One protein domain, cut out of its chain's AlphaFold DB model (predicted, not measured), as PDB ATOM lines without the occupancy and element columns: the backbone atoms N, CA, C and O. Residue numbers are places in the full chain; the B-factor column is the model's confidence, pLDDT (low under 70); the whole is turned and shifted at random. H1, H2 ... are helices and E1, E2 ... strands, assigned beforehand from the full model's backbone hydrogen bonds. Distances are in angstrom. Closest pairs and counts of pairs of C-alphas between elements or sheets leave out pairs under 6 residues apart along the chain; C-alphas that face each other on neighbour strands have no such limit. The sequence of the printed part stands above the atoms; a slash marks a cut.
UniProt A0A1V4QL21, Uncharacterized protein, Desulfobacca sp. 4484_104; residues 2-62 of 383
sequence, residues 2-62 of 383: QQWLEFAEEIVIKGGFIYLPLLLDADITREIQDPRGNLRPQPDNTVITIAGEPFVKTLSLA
ATOM      1  N   GLN A   2      33.582  11.562 -37.336       46.81
ATOM      2  CA  GLN A   2      32.143  11.800 -37.086       46.81
ATOM      3  C   GLN A   2      31.784  11.932 -35.599       46.81
ATOM      4  O   GLN A   2      31.158  12.917 -35.235       46.81
ATOM      5  N   GLN A   3      32.265  11.023 -34.742       47.97
ATOM      6  CA  GLN A   3      32.064  11.133 -33.290       47.97
ATOM      7  C   GLN A   3      32.680  12.418 -32.713       47.97
ATOM      8  O   GLN A   3      32.087  13.051 -31.863       47.97
ATOM      9  N   TRP A   4      33.835  12.868 -33.208       51.78
ATOM     10  CA  TRP A   4      34.506  14.071 -32.690       51.78
ATOM     11  C   TRP A   4      33.796  15.372 -33.107       51.78
ATOM     12  O   TRP A   4      33.689  16.304 -32.321       51.78
ATOM     13  N   LEU A   5      33.240  15.413 -34.324       53.91
ATOM     14  CA  LEU A   5      32.400  16.519 -34.802       53.91
ATOM     15  C   LEU A   5      31.058  16.614 -34.059       53.91
ATOM     16  O   LEU A   5      30.416  17.653 -34.120       53.91
ATOM     17  N   GLU A   6      30.607  15.565 -33.376       53.75
ATOM     18  CA  GLU A   6      29.379  15.621 -32.571       53.75
ATOM     19  C   GLU A   6      29.598  16.289 -31.205       53.75
ATOM     20  O   GLU A   6      28.644  16.833 -30.654       53.75
ATOM     21  N   PHE A   7      30.843  16.332 -30.708       50.75
ATOM     22  CA  PHE A   7      31.187  16.854 -29.374       50.75
ATOM     23  C   PHE A   7      32.119  18.076 -29.380       50.75
ATOM     24  O   PHE A   7      32.383  18.641 -28.324       50.75
ATOM     25  N   ALA A   8      32.632  18.499 -30.539       59.84
ATOM     26  CA  ALA A   8      33.458  19.700 -30.633       59.84
ATOM     27  C   ALA A   8      32.608  20.969 -30.431       59.84
ATOM     28  O   ALA A   8      31.808  21.336 -31.302       59.84
ATOM     29  N   GLU A   9      32.799  21.627 -29.284       63.38
ATOM     30  CA  GLU A   9      32.077  22.848 -28.901       63.38
ATOM     31  C   GLU A   9      32.449  24.044 -29.789       63.38
ATOM     32  O   GLU A   9      31.558  24.775 -30.223       63.38
ATOM     33  N   GLU A  10      33.727  24.186 -30.162       74.81
ATOM     34  CA  GLU A  10      34.195  25.262 -31.042       74.81
ATOM     35  C   GLU A  10      35.158  24.769 -32.129       74.81
ATOM     36  O   GLU A  10      36.207  24.180 -31.867       74.81
ATOM     37  N   ILE A  11      34.802  25.049 -33.383       85.62
ATOM     38  CA  ILE A  11      35.621  24.844 -34.578       85.62
ATOM     39  C   ILE A  11      35.634  26.155 -35.355       85.62
ATOM     40  O   ILE A  11      34.630  26.863 -35.423       85.62
ATOM     41  N   VAL A  12      36.753  26.477 -35.993       87.75
ATOM     42  CA  VAL A  12      36.849  27.629 -36.886       87.75
ATOM     43  C   VAL A  12      36.991  27.149 -38.320       87.75
ATOM     44  O   VAL A  12      37.792  26.264 -38.607       87.75
ATOM     45  N   ILE A  13      36.245  27.750 -39.242       87.88
ATOM     46  CA  ILE A  13      36.484  27.574 -40.675       87.88
ATOM     47  C   ILE A  13      36.996  28.877 -41.256       87.88
ATOM     48  O   ILE A  13      36.434  29.939 -40.991       87.88
ATOM     49  N   LYS A  14      38.082  28.773 -42.024       88.19
ATOM     50  CA  LYS A  14      38.648  29.901 -42.757       88.19
ATOM     51  C   LYS A  14      39.270  29.449 -44.069       88.19
ATOM     52  O   LYS A  14      40.193  28.631 -44.069       88.19
ATOM     53  N   GLY A  15      38.788  29.987 -45.187       84.12
ATOM     54  CA  GLY A  15      39.373  29.732 -46.507       84.12
ATOM     55  C   GLY A  15      39.307  28.258 -46.918       84.12
ATOM     56  O   GLY A  15      40.240  27.742 -47.527       84.12
ATOM     57  N   GLY A  16      38.236  27.558 -46.528       86.50
ATOM     58  CA  GLY A  16      38.022  26.144 -46.860       86.50
ATOM     59  C   GLY A  16      38.792  25.130 -46.000       86.50
ATOM     60  O   GLY A  16      38.778  23.938 -46.322       86.50
ATOM     61  N   PHE A  17      39.438  25.564 -44.915       89.44
ATOM     62  CA  PHE A  17      40.121  24.690 -43.955       89.44
ATOM     63  C   PHE A  17      39.425  24.681 -42.596       89.44
ATOM     64  O   PHE A  17      38.906  25.704 -42.150       89.44
ATOM     65  N   ILE A  18      39.469  23.525 -41.935       88.69
ATOM     66  CA  ILE A  18      39.064  23.344 -40.542       88.69
ATOM     67  C   ILE A  18      40.234  23.742 -39.641       88.69
ATOM     68  O   ILE A  18      41.350  23.245 -39.806       88.69
ATOM     69  N   TYR A  19      39.955  24.583 -38.658       87.94
ATOM     70  CA  TYR A  19      40.870  24.971 -37.603       87.94
ATOM     71  C   TYR A  19      40.316  24.508 -36.257       87.94
ATOM     72  O   TYR A  19      39.156  24.778 -35.930       87.94
ATOM     73  N   LEU A  20      41.136  23.795 -35.490       86.25
ATOM     74  CA  LEU A  20      40.770  23.277 -34.172       86.25
ATOM     75  C   LEU A  20      41.460  24.088 -33.071       86.25
ATOM     76  O   LEU A  20      42.570  24.577 -33.306       86.25
ATOM     77  N   PRO A  21      40.826  24.244 -31.895       82.31
ATOM     78  CA  PRO A  21      41.443  24.930 -30.770       82.31
ATOM     79  C   PRO A  21      42.736  24.215 -30.388       82.31
ATOM     80  O   PRO A  21      42.778  22.987 -30.263       82.31
ATOM     81  N   LEU A  22      43.808  24.989 -30.241       76.75
ATOM     82  CA  LEU A  22      45.071  24.455 -29.764       76.75
ATOM     83  C   LEU A  22      44.944  24.209 -28.262       76.75
ATOM     84  O   LEU A  22      44.802  25.155 -27.492       76.75
ATOM     85  N   LEU A  23      44.990  22.947 -27.838       68.19
ATOM     86  CA  LEU A  23      45.110  22.622 -26.420       68.19
ATOM     87  C   LEU A  23      46.503  23.074 -25.965       68.19
ATOM     88  O   LEU A  23      47.515  22.544 -26.422       68.19
ATOM     89  N   LEU A  24      46.547  24.125 -25.147       61.16
ATOM     90  CA  LEU A  24      47.785  24.803 -24.779       61.16
ATOM     91  C   LEU A  24      48.542  24.015 -23.703       61.16
ATOM     92  O   LEU A  24      48.163  24.017 -22.535       61.16
ATOM     93  N   ASP A  25      49.646  23.392 -24.110       67.50
ATOM     94  CA  ASP A  25      50.775  23.082 -23.230       67.50
ATOM     95  C   ASP A  25      51.629  24.358 -23.050       67.50
ATOM     96  O   ASP A  25      51.731  25.190 -23.966       67.50
ATOM     97  N   ALA A  26      52.244  24.539 -21.880       68.88
ATOM     98  CA  ALA A  26      53.131  25.666 -21.601       68.88
ATOM     99  C   ALA A  26      54.313  25.731 -22.583       68.88
ATOM    100  O   ALA A  26      54.745  26.830 -22.938       68.88
ATOM    101  N   ASP A  27      54.797  24.584 -23.060       72.44
ATOM    102  CA  ASP A  27      55.901  24.528 -24.020       72.44
ATOM    103  C   ASP A  27      55.447  24.920 -25.436       72.44
ATOM    104  O   ASP A  27      56.074  25.768 -26.073       72.44
ATOM    105  N   ILE A  28      54.279  24.438 -25.882       71.00
ATOM    106  CA  ILE A  28      53.674  24.813 -27.175       71.00
ATOM    107  C   ILE A  28      53.365  26.318 -27.219       71.00
ATOM    108  O   ILE A  28      53.568  26.979 -28.239       71.00
ATOM    109  N   THR A  29      52.921  26.883 -26.094       69.06
ATOM    110  CA  THR A  29      52.630  28.319 -25.961       69.06
ATOM    111  C   THR A  29      53.884  29.172 -26.188       69.06
ATOM    112  O   THR A  29      53.820  30.188 -26.883       69.06
ATOM    113  N   ARG A  30      55.046  28.747 -25.666       71.88
ATOM    114  CA  ARG A  30      56.329  29.452 -25.858       71.88
ATOM    115  C   ARG A  30      56.849  29.361 -27.292       71.88
ATOM    116  O   ARG A  30      57.519  30.287 -27.748       71.88
ATOM    117  N   GLU A  31      56.564  28.270 -28.000       74.06
ATOM    118  CA  GLU A  31      56.998  28.090 -29.392       74.06
ATOM    119  C   GLU A  31      56.232  28.988 -30.369       74.06
ATOM    120  O   GLU A  31      56.821  29.544 -31.302       74.06
ATOM    121  N   ILE A  32      54.929  29.169 -30.145       74.56
ATOM    122  CA  ILE A  32      54.062  29.943 -31.043       74.56
ATOM    123  C   ILE A  32      54.036  31.445 -30.723       74.56
ATOM    124  O   ILE A  32      53.623  32.229 -31.578       74.56
ATOM    125  N   GLN A  33      54.493  31.863 -29.538       75.19
ATOM    126  CA  GLN A  33      54.537  33.267 -29.116       75.19
ATOM    127  C   GLN A  33      55.935  33.894 -29.255       75.19
ATOM    128  O   GLN A  33      56.984  33.253 -29.140       75.19
ATOM    129  N   ASP A  34      55.967  35.186 -29.559       71.62
ATOM    130  CA  ASP A  34      57.149  36.030 -29.462       71.62
ATOM    131  C   ASP A  34      57.425  36.395 -27.982       71.62
ATOM    132  O   ASP A  34      56.580  36.172 -27.111       71.62
ATOM    133  N   PRO A  35      58.593  36.975 -27.650       66.94
ATOM    134  CA  PRO A  35      58.916  37.379 -26.277       66.94
ATOM    135  C   PRO A  35      57.970  38.436 -25.678       66.94
ATOM    136  O   PRO A  35      58.066  38.735 -24.492       66.94
ATOM    137  N   ARG A  36      57.093  39.040 -26.493       63.84
ATOM    138  CA  ARG A  36      56.082  40.027 -26.095       63.84
ATOM    139  C   ARG A  36      54.690  39.398 -25.938       63.84
ATOM    140  O   ARG A  36      53.746  40.125 -25.644       63.84
ATOM    141  N   GLY A  37      54.564  38.081 -26.115       64.56
ATOM    142  CA  GLY A  37      53.310  37.334 -26.007       64.56
ATOM    143  C   GLY A  37      52.435  37.356 -27.267       64.56
ATOM    144  O   GLY A  37      51.325  36.830 -27.233       64.56
ATOM    145  N   ASN A  38      52.898  37.928 -28.384       70.81
ATOM    146  CA  ASN A  38      52.158  37.923 -29.649       70.81
ATOM    147  C   ASN A  38      52.451  36.655 -30.451       70.81
ATOM    148  O   ASN A  38      53.560  36.133 -30.414       70.81
ATOM    149  N   LEU A  39      51.489  36.182 -31.243       70.94
ATOM    150  CA  LEU A  39      51.723  35.051 -32.144       70.94
ATOM    151  C   LEU A  39      52.778  35.396 -33.200       70.94
ATOM    152  O   LEU A  39      52.680  36.412 -33.891       70.94
ATOM    153  N   ARG A  40      53.782  34.524 -33.340       70.81
ATOM    154  CA  ARG A  40      54.796  34.650 -34.392       70.81
ATOM    155  C   ARG A  40      54.131  34.515 -35.768       70.81
ATOM    156  O   ARG A  40      53.211  33.706 -35.911       70.81
ATOM    157  N   PRO A  41      54.598  35.245 -36.799       65.81
ATOM    158  CA  PRO A  41      54.121  35.058 -38.165       65.81
ATOM    159  C   PRO A  41      54.383  33.616 -38.611       65.81
ATOM    160  O   PRO A  41      55.533  33.191 -38.719       65.81
ATOM    161  N   GLN A  42      53.316  32.855 -38.837       67.62
ATOM    162  CA  GLN A  42      53.393  31.470 -39.295       67.62
ATOM    163  C   GLN A  42      53.294  31.431 -40.827       67.62
ATOM    164  O   GLN A  42      52.429  32.114 -41.388       67.62
ATOM    165  N   PRO A  43      54.114  30.623 -41.523       64.62
ATOM    166  CA  PRO A  43      53.904  30.365 -42.943       64.62
ATOM    167  C   PRO A  43      52.514  29.736 -43.166       64.62
ATOM    168  O   PRO A  43      52.018  28.964 -42.339       64.62
ATOM    169  N   ASP A  44      51.856  30.112 -44.265       68.19
ATOM    170  CA  ASP A  44      50.575  29.560 -44.743       68.19
ATOM    171  C   ASP A  44      49.373  29.605 -43.778       68.19
ATOM    172  O   ASP A  44      48.427  28.813 -43.914       68.19
ATOM    173  N   ASN A  45      49.371  30.554 -42.831       73.62
ATOM    174  CA  ASN A  45      48.337  30.684 -41.795       73.62
ATOM    175  C   ASN A  45      48.124  29.369 -41.023       73.62
ATOM    176  O   ASN A  45      46.992  28.992 -40.726       73.62
ATOM    177  N   THR A  46      49.209  28.647 -40.725       80.88
ATOM    178  CA  THR A  46      49.157  27.358 -40.011       80.88
ATOM    179  C   THR A  46      48.493  27.484 -38.634       80.88
ATOM    180  O   THR A  46      47.766  26.585 -38.214       80.88
ATOM    181  N   VAL A  47      48.672  28.630 -37.971       82.69
ATOM    182  CA  VAL A  47      47.964  29.004 -36.741       82.69
ATOM    183  C   VAL A  47      47.286  30.354 -36.956       82.69
ATOM    184  O   VAL A  47      47.892  31.268 -37.516       82.69
ATOM    185  N   ILE A  48      46.039  30.484 -36.513       82.00
ATOM    186  CA  ILE A  48      45.275  31.737 -36.552       82.00
ATOM    187  C   ILE A  48      44.777  32.103 -35.159       82.00
ATOM    188  O   ILE A  48      44.505  31.226 -34.344       82.00
ATOM    189  N   THR A  49      44.614  33.398 -34.902       80.31
ATOM    190  CA  THR A  49      44.009  33.903 -33.664       80.31
ATOM    191  C   THR A  49      42.605  34.402 -33.942       80.31
ATOM    192  O   THR A  49      42.404  35.206 -34.855       80.31
ATOM    193  N   ILE A  50      41.636  33.984 -33.134       78.25
ATOM    194  CA  ILE A  50      40.292  34.568 -33.131       78.25
ATOM    195  C   ILE A  50      39.937  34.897 -31.692       78.25
ATOM    196  O   ILE A  50      39.967  34.008 -30.853       78.25
ATOM    197  N   ALA A  51      39.599  36.160 -31.416       74.94
ATOM    198  CA  ALA A  51      39.280  36.650 -30.069       74.94
ATOM    199  C   ALA A  51      40.359  36.327 -29.005       74.94
ATOM    200  O   ALA A  51      40.041  36.090 -27.849       74.94
ATOM    201  N   GLY A  52      41.640  36.320 -29.397       73.44
ATOM    202  CA  GLY A  52      42.769  36.037 -28.497       73.44
ATOM    203  C   GLY A  52      43.134  34.554 -28.349       73.44
ATOM    204  O   GLY A  52      44.190  34.253 -27.806       73.44
ATOM    205  N   GLU A  53      42.333  33.636 -28.892       78.12
ATOM    206  CA  GLU A  53      42.568  32.190 -28.794       78.12
ATOM    207  C   GLU A  53      43.235  31.633 -30.066       78.12
ATOM    208  O   GLU A  53      42.808  31.979 -31.179       78.12
ATOM    209  N   PRO A  54      44.278  30.789 -29.937       81.38
ATOM    210  CA  PRO A  54      44.957  30.174 -31.072       81.38
ATOM    211  C   PRO A  54      44.226  28.926 -31.585       81.38
ATOM    212  O   PRO A  54      43.874  28.021 -30.829       81.38
ATOM    213  N   PHE A  55      44.088  28.838 -32.907       84.56
ATOM    214  CA  PHE A  55      43.551  27.677 -33.611       84.56
ATOM    215  C   PHE A  55      44.539  27.181 -34.668       84.56
ATOM    216  O   PHE A  55      45.129  27.980 -35.396       84.56
ATOM    217  N   VAL A  56      44.679  25.861 -34.796       86.44
ATOM    218  CA  VAL A  56      45.613  25.219 -35.735       86.44
ATOM    219  C   VAL A  56      44.876  24.690 -36.955       86.44
ATOM    220  O   VAL A  56      43.837  24.041 -36.828       86.44
ATOM    221  N   LYS A  57      45.432  24.949 -38.139       87.81
ATOM    222  CA  LYS A  57      44.958  24.448 -39.432       87.81
ATOM    223  C   LYS A  57      45.076  22.927 -39.485       87.81
ATOM    224  O   LYS A  57      46.137  22.377 -39.214       87.81
ATOM    225  N   THR A  58      44.004  22.247 -39.874       86.69
ATOM    226  CA  THR A  58      43.964  20.778 -39.927       86.69
ATOM    227  C   THR A  58      43.635  20.280 -41.332       86.69
ATOM    228  O   THR A  58      44.514  20.157 -42.181       86.69
ATOM    229  N   LEU A  59      42.364  19.998 -41.602       87.06
ATOM    230  CA  LEU A  59      41.902  19.355 -42.822       87.06
ATOM    231  C   LEU A  59      41.302  20.371 -43.792       87.06
ATOM    232  O   LEU A  59      40.595  21.301 -43.402       87.06
ATOM    233  N   SER A  60      41.540  20.141 -45.081       90.31
ATOM    234  CA  SER A  60      40.809  20.813 -46.155       90.31
ATOM    235  C   SER A  60      39.412  20.204 -46.291       90.31
ATOM    236  O   SER A  60      39.270  18.987 -46.433       90.31
ATOM    237  N   LEU A  61      38.383  21.053 -46.308       89.19
ATOM    238  CA  LEU A  61      36.999  20.629 -46.530       89.19
ATOM    239  C   LEU A  61      36.813  19.994 -47.915       89.19
ATOM    240  O   LEU A  61      36.105  18.996 -48.042       89.19
ATOM    241  N   ALA A  62      37.475  20.542 -48.938       89.19
ATOM    242  CA  ALA A  62      37.428  20.017 -50.300       89.19
ATOM    243  C   ALA A  62      38.039  18.611 -50.372       89.19
ATOM    244  O   ALA A  62      37.393  17.681 -50.852       89.19
TER     245      ALA A  62
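Overview. This is residues 2 to 62 of the 383 residues of an uncharacterized protein of Desulfobacca sp. 4484_104 (UniProt A0A1V4QL21). A small four-stranded antiparallel sheet, curled like part of a barrel, makes the core, with a short helix off it at each end of the long axis: H1, which sticks out free, and H2. The strands form two hairpins, in sheet order E1, E2, E4, E3. The printed part has 61 residues, with two named helices and four named strands in the chain order H1, E1, E2, H2, E3, E4, a mixed class. It is only just compact, close to loose, with a radius of gyration of the C-alphas of 12.4 A, and elongated, spanning 38 by 22 by 19 A.

Along the chain. H1, residues 2 to 7, begins at C-alpha 2 (32.143, 11.800, -37.086) and is 9.3 A long. E1, residues 11 to 14, measures 10.1 A, and E2, residues 17 to 21, 13.3 A. H2, residues 26 to 32, is 10.4 A long. E3, residues 47 to 50, measures 10.1 A. E4, residues 53 to 60, runs 20.8 A to C-alpha 60 (40.809, 20.813, -46.155).

Arrangement. The sheet is strongly twisted. In the hairpin E1 and E2, N 19 and O 12 are 2.7 A apart. E2 and E4 are antiparallel at 143 degrees, with N 58 and O 18 at 2.8 A. In the hairpin E3 and E4, N 55 and O 48 are 2.8 A apart. E2, H2 and E3 form a split strand-helix-strand unit, two strands of one sheet joined through a helix and not neighbours, with E4 between them in the sheet, and its crossover is right-handed. Neither helix is on the sheet, and H1 and H2 are apart. Every O i to N i+4 pair is within hydrogen-bond range in H2, and 1 of 2 in H1.

Size, cuts and confidence. The C-alphas farthest apart, those of Gln 2 and Arg 36, are 38.6 A apart. The printed part has no cut. The link from H2 to E3, residues 33 to 46, is long. Mean pLDDT of the printed part is 74.4; 20 residues are under 70, among them residues 2 to 9.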